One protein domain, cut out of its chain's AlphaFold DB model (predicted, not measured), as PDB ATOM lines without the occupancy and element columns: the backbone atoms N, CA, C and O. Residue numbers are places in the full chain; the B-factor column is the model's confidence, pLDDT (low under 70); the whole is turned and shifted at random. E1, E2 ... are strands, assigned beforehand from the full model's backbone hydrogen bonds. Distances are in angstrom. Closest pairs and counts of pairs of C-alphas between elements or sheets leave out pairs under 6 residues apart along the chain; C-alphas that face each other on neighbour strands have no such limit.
ATOM      1  N   VAL A  42       9.949  19.896 -33.544       82.88
ATOM      2  CA  VAL A  42       9.010  18.933 -34.135       82.88
ATOM      3  C   VAL A  42       7.573  19.229 -33.735       82.88
ATOM      4  O   VAL A  42       7.276  19.795 -32.681       82.88
ATOM      5  N   LEU A  43       6.635  18.815 -34.585       87.31
ATOM      6  CA  LEU A  43       5.231  18.771 -34.197       87.31
ATOM      7  C   LEU A  43       5.011  17.573 -33.271       87.31
ATOM      8  O   LEU A  43       5.436  16.456 -33.568       87.31
ATOM      9  N   ALA A  44       4.308  17.804 -32.172       90.56
ATOM     10  CA  ALA A  44       4.000  16.799 -31.169       90.56
ATOM     11  C   ALA A  44       2.518  16.830 -30.781       90.56
ATOM     12  O   ALA A  44       1.824  17.843 -30.912       90.56
ATOM     13  N   VAL A  45       2.038  15.703 -30.269       91.00
ATOM     14  CA  VAL A  45       0.698  15.534 -29.696       91.00
ATOM     15  C   VAL A  45       0.816  14.936 -28.299       91.00
ATOM     16  O   VAL A  45       1.769  14.225 -27.991       91.00
ATOM     17  N   VAL A  46      -0.132  15.244 -27.418       90.50
ATOM     18  CA  VAL A  46      -0.081  14.800 -26.017       90.50
ATOM     19  C   VAL A  46      -0.865  13.504 -25.850       90.50
ATOM     20  O   VAL A  46      -2.063  13.468 -26.130       90.50
ATOM     21  N   CYS A  47      -0.217  12.460 -25.332       90.62
ATOM     22  CA  CYS A  47      -0.894  11.213 -24.987       90.62
ATOM     23  C   CYS A  47      -1.992  11.472 -23.936       90.62
ATOM     24  O   CYS A  47      -1.702  12.031 -22.871       90.62
ATOM     25  N   PRO A  48      -3.247  11.044 -24.166       91.19
ATOM     26  CA  PRO A  48      -4.342  11.288 -23.228       91.19
ATOM     27  C   PRO A  48      -4.182  10.525 -21.906       91.19
ATOM     28  O   PRO A  48      -4.742  10.945 -20.898       91.19
ATOM     29  N   SER A  49      -3.401   9.438 -21.900       92.69
ATOM     30  CA  SER A  49      -3.173   8.595 -20.723       92.69
ATOM     31  C   SER A  49      -2.026   9.116 -19.848       92.69
ATOM     32  O   SER A  49      -2.247   9.532 -18.714       92.69
ATOM     33  N   CYS A  50      -0.796   9.162 -20.375       93.44
ATOM     34  CA  CYS A  50       0.389   9.541 -19.591       93.44
ATOM     35  C   CYS A  50       0.796  11.012 -19.711       93.44
ATOM     36  O   CYS A  50       1.768  11.419 -19.079       93.44
ATOM     37  N   ARG A  51       0.090  11.807 -20.529       90.50
ATOM     38  CA  ARG A  51       0.343  13.242 -20.756       90.50
ATOM     39  C   ARG A  51       1.727  13.581 -21.328       90.50
ATOM     40  O   ARG A  51       2.068  14.759 -21.394       90.50
ATOM     41  N   ARG A  52       2.499  12.589 -21.786       88.75
ATOM     42  CA  ARG A  52       3.761  12.808 -22.509       88.75
ATOM     43  C   ARG A  52       3.506  13.305 -23.928       88.75
ATOM     44  O   ARG A  52       2.513  12.917 -24.548       88.75
ATOM     45  N   ALA A  53       4.417  14.138 -24.420       88.31
ATOM     46  CA  ALA A  53       4.482  14.486 -25.829       88.31
ATOM     47  C   ALA A  53       4.950  13.263 -26.631       88.31
ATOM     48  O   ALA A  53       5.830  12.525 -26.194       88.31
ATOM     49  N   VAL A  54       4.329  13.031 -27.780       89.50
ATOM     50  CA  VAL A  54       4.746  12.031 -28.766       89.50
ATOM     51  C   VAL A  54       4.771  12.685 -30.139       89.50
ATOM     52  O   VAL A  54       4.000  13.616 -30.396       89.50
ATOM     53  N   SER A  55       5.652  12.218 -31.018       88.56
ATOM     54  CA  SER A  55       5.831  12.792 -32.351       88.56
ATOM     55  C   SER A  55       4.530  12.766 -33.151       88.56
ATOM     56  O   SER A  55       3.823  11.757 -33.198       88.56
ATOM     57  N   TYR A  56       4.205  13.886 -33.793       88.12
ATOM     58  CA  TYR A  56       3.058  13.978 -34.683       88.12
ATOM     59  C   TYR A  56       3.348  13.195 -35.978       88.12
ATOM     60  O   TYR A  56       4.295  13.537 -36.688       88.12
ATOM     61  N   PRO A  57       2.540  12.179 -36.334       87.38
ATOM     62  CA  PRO A  57       2.802  11.299 -37.481       87.38
ATOM     63  C   PRO A  57       2.629  11.965 -38.859       87.38
ATOM     64  O   PRO A  57       2.889  11.333 -39.882       87.38
ATOM     65  N   GLY A  58       2.188  13.226 -38.910       85.06
ATOM     66  CA  GLY A  58       1.837  13.906 -40.155       85.06
ATOM     67  C   GLY A  58       0.451  13.505 -40.682       85.06
ATOM     68  O   GLY A  58      -0.120  12.505 -40.249       85.06
ATOM     69  N   PRO A  59      -0.135  14.287 -41.602       86.94
ATOM     70  CA  PRO A  59      -1.376  13.911 -42.273       86.94
ATOM     71  C   PRO A  59      -1.141  12.799 -43.310       86.94
ATOM     72  O   PRO A  59      -0.051  12.660 -43.868       86.94
ATOM     73  N   THR A  60      -2.182  12.029 -43.626       85.81
ATOM     74  CA  THR A  60      -2.161  11.083 -44.753       85.81
ATOM     75  C   THR A  60      -2.238  11.819 -46.100       85.81
ATOM     76  O   THR A  60      -2.514  13.018 -46.156       85.81
ATOM     77  N   ARG A  61      -2.033  11.100 -47.218       85.00
ATOM     78  CA  ARG A  61      -2.107  11.679 -48.579       85.00
ATOM     79  C   ARG A  61      -3.448  12.350 -48.889       85.00
ATOM     80  O   ARG A  61      -3.465  13.340 -49.609       85.00
ATOM     81  N   ASP A  62      -4.533  11.833 -48.325       86.31
ATOM     82  CA  ASP A  62      -5.888  12.371 -48.489       86.31
ATOM     83  C   ASP A  62      -6.210  13.506 -47.495       86.31
ATOM     84  O   ASP A  62      -7.341  13.982 -47.429       86.31
ATOM     85  N   GLY A  63      -5.230  13.942 -46.694       81.88
ATOM     86  CA  GLY A  63      -5.361  15.045 -45.739       81.88
ATOM     87  C   GLY A  63      -5.994  14.670 -44.396       81.88
ATOM     88  O   GLY A  63      -6.128  15.531 -43.528       81.88
ATOM     89  N   SER A  64      -6.364  13.403 -44.187       83.00
ATOM     90  CA  SER A  64      -6.880  12.933 -42.896       83.00
ATOM     91  C   SER A  64      -5.767  12.783 -41.856       83.00
ATOM     92  O   SER A  64      -4.622  12.486 -42.201       83.00
ATOM     93  N   LEU A  65      -6.105  12.952 -40.577       83.88
ATOM     94  CA  LEU A  65      -5.175  12.736 -39.468       83.88
ATOM     95  C   LEU A  65      -5.127  11.240 -39.107       83.88
ATOM     96  O   LEU A  65      -6.173  10.683 -38.760       83.88
ATOM     97  N   PRO A  66      -3.961  10.573 -39.181       87.56
ATOM     98  CA  PRO A  66      -3.821   9.203 -38.706       87.56
ATOM     99  C   PRO A  66      -3.833   9.154 -37.169       87.56
ATOM    100  O   PRO A  66      -3.781  10.183 -36.490       87.56
ATOM    101  N   LEU A  67      -3.903   7.945 -36.607       91.69
ATOM    102  CA  LEU A  67      -3.782   7.753 -35.162       91.69
ATOM    103  C   LEU A  67      -2.338   8.011 -34.714       91.69
ATOM    104  O   LEU A  67      -1.394   7.564 -35.365       91.69
ATOM    105  N   ALA A  68      -2.176   8.703 -33.591       91.94
ATOM    106  CA  ALA A  68      -0.895   8.825 -32.910       91.94
ATOM    107  C   ALA A  68      -0.629   7.589 -32.049       91.94
ATOM    108  O   ALA A  68      -1.562   6.996 -31.507       91.94
ATOM    109  N   GLU A  69       0.644   7.242 -31.892       93.62
ATOM    110  CA  GLU A  69       1.099   6.116 -31.080       93.62
ATOM    111  C   GLU A  69       1.865   6.618 -29.854       93.62
ATOM    112  O   GLU A  69       2.737   7.480 -29.953       93.62
ATOM    113  N   CYS A  70       1.558   6.063 -28.683       93.00
ATOM    114  CA  CYS A  70       2.338   6.274 -27.471       93.00
ATOM    115  C   CYS A  70       2.997   4.964 -27.039       93.00
ATOM    116  O   CYS A  70       2.382   4.187 -26.313       93.00
ATOM    117  N   VAL A  71       4.263   4.758 -27.421       91.75
ATOM    118  CA  VAL A  71       5.043   3.548 -27.087       91.75
ATOM    119  C   VAL A  71       5.061   3.245 -25.580       91.75
ATOM    120  O   VAL A  71       4.809   2.101 -25.210       91.75
ATOM    121  N   PRO A  72       5.262   4.221 -24.665       91.50
ATOM    122  CA  PRO A  72       5.241   3.932 -23.229       91.50
ATOM    123  C   PRO A  72       3.904   3.410 -22.692       91.50
ATOM    124  O   PRO A  72       3.885   2.761 -21.649       91.50
ATOM    125  N   CYS A  73       2.791   3.745 -23.345       93.81
ATOM    126  CA  CYS A  73       1.460   3.295 -22.942       93.81
ATOM    127  C   CYS A  73       0.890   2.199 -23.844       93.81
ATOM    128  O   CYS A  73      -0.219   1.752 -23.566       93.81
ATOM    129  N   ASP A  74       1.611   1.820 -24.900       94.38
ATOM    130  CA  ASP A  74       1.182   0.868 -25.925       94.38
ATOM    131  C   ASP A  74      -0.237   1.160 -26.456       94.38
ATOM    132  O   ASP A  74      -1.113   0.298 -26.491       94.38
ATOM    133  N   LEU A  75      -0.510   2.431 -26.791       92.62
ATOM    134  CA  LEU A  75      -1.846   2.868 -27.207       92.62
ATOM    135  C   LEU A  75      -1.817   3.719 -28.477       92.62
ATOM    136  O   LEU A  75      -0.976   4.609 -28.627       92.62
ATOM    137  N   TYR A  76      -2.821   3.497 -29.328       93.38
ATOM    138  CA  TYR A  76      -3.144   4.349 -30.469       93.38
ATOM    139  C   TYR A  76      -4.332   5.255 -30.147       93.38
ATOM    140  O   TYR A  76      -5.338   4.795 -29.601       93.38
ATOM    141  N   PHE A  77      -4.239   6.542 -30.477       91.94
ATOM    142  CA  PHE A  77      -5.291   7.517 -30.185       91.94
ATOM    143  C   PHE A  77      -5.519   8.505 -31.325       91.94
ATOM    144  O   PHE A  77      -4.621   8.814 -32.106       91.94
ATOM    145  N   ALA A  78      -6.756   8.997 -31.421       91.12
ATOM    146  CA  ALA A  78      -7.134   9.999 -32.407       91.12
ATOM    147  C   ALA A  78      -6.509  11.358 -32.075       91.12
ATOM    148  O   ALA A  78      -6.438  11.758 -30.911       91.12
ATOM    149  N   ILE A  79      -6.083  12.073 -33.115       88.81
ATOM    150  CA  ILE A  79      -5.521  13.417 -32.996       88.81
ATOM    151  C   ILE A  79      -6.634  14.429 -33.242       88.81
ATOM    152  O   ILE A  79      -7.206  14.485 -34.330       88.81
ATOM    153  N   GLU A  80      -6.918  15.263 -32.247       82.38
ATOM    154  CA  GLU A  80      -7.753  16.446 -32.443       82.38
ATOM    155  C   GLU A  80      -6.903  17.568 -33.058       82.38
ATOM    156  O   GLU A  80      -5.770  17.807 -32.638       82.38
ATOM    157  N   SER A  81      -7.422  18.292 -34.053       71.88
ATOM    158  CA  SER A  81      -6.641  19.305 -34.785       71.88
ATOM    159  C   SER A  81      -6.107  20.441 -33.895       71.88
ATOM    160  O   SER A  81      -5.102  21.063 -34.222       71.88
ATOM    161  N   ASN A  82      -6.747  20.703 -32.750       77.94
ATOM    162  CA  ASN A  82      -6.323  21.696 -31.754       77.94
ATOM    163  C   ASN A  82      -5.294  21.158 -30.733       77.94
ATOM    164  O   ASN A  82      -4.808  21.932 -29.899       77.94
ATOM    165  N   ALA A  83      -4.977  19.862 -30.778       79.81
ATOM    166  CA  ALA A  83      -4.077  19.181 -29.852       79.81
ATOM    167  C   ALA A  83      -2.624  19.117 -30.353       79.81
ATOM    168  O   ALA A  83      -1.741  18.722 -29.592       79.81
ATOM    169  N   ILE A  84      -2.366  19.535 -31.598       82.69
ATOM    170  CA  ILE A  84      -1.017  19.635 -32.162       82.69
ATOM    171  C   ILE A  84      -0.291  20.817 -31.504       82.69
ATOM    172  O   ILE A  84      -0.833  21.922 -31.363       82.69
ATOM    173  N   ARG A  85       0.936  20.569 -31.055       81.62
ATOM    174  CA  ARG A  85       1.819  21.539 -30.405       81.62
ATOM    175  C   ARG A  85       3.194  21.489 -31.054       81.62
ATOM    176  O   ARG A  85       3.574  20.484 -31.644       81.62
ATOM    177  N   VAL A  86       3.924  22.583 -30.920       81.31
ATOM    178  CA  VAL A  86       5.349  22.635 -31.236       81.31
ATOM    179  C   VAL A  86       6.110  22.130 -30.009       81.31
ATOM    180  O   VAL A  86       5.802  22.553 -28.893       81.31
ATOM    181  N   GLY A  87       7.035  21.195 -30.199       72.06
ATOM    182  CA  GLY A  87       7.832  20.589 -29.136       72.06
ATOM    183  C   GLY A  87       9.242  20.245 -29.605       72.06
ATOM    184  O   GLY A  87       9.600  20.491 -30.753       72.06
ATOM    185  N   VAL A  88      10.029  19.674 -28.699       63.91
ATOM    186  CA  VAL A  88      11.401  19.215 -28.961       63.91
ATOM    187  C   VAL A  88      11.373  17.712 -29.185       63.91
ATOM    188  O   VAL A  88      10.635  17.018 -28.481       63.91
ATOM    189  N   ALA A  89      12.142  17.212 -30.150       57.72
ATOM    190  CA  ALA A  89      12.346  15.775 -30.294       57.72
ATOM    191  C   ALA A  89      13.129  15.258 -29.071       57.72
ATOM    192  O   ALA A  89      14.285  15.627 -28.881       57.72
TER     193      ALA A  89
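This is residues 42 to 89 of the 90 residues of an uncharacterized protein of Singulisphaera sp. GP187 (UniProt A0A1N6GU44). There is little regular structure here: two small hairpins, E1 with E2 and E3 with E4, sit side by side through E2 and E3, with E5 along E1 and a long loop, residues 56 to 67, reaching out to one end. The 48 printed residues hold no named helix and five strands, E1 to E5, with only 18 residues in them; the class is all strand. The sheets, E2 - E1 - E5 and E3 - E4, are antiparallel. The whole is compact, radius of gyration of the C-alphas 10.1 A, spanning 29 by 21 by 17 A.

E1, residues 42 to 46, begins with C-alpha 42 at (9.010, 18.933, -34.135) and is 12.9 A long. E2 is residues 53 to 55, E3 68 to 70 and E4 75 to 77. E5, residues 85 to 88, spans 10.0 A to C-alpha 88 at (11.401, 19.215, -28.961).

E1's pairing is staggered: residues 42 to 44 pair with E5, N 44 and O 85 being 2.8 A apart, and residues 44 to 46 with E2, N 54 and O 45 being 2.8 A apart. In the hairpin E3 and E4, N 68 and O 77 are 2.9 A apart. The closest C-alphas of E2 and E3, Val 54 and Cys 70, are 6.4 A apart. E4 and E5 are apart.

The farthest C-alphas, Cys 50 and Asp 62, are 29.7 A apart. The printed part has no cut; the link E2 to E3 is long. Residues 88 to 89 are under pLDDT 70.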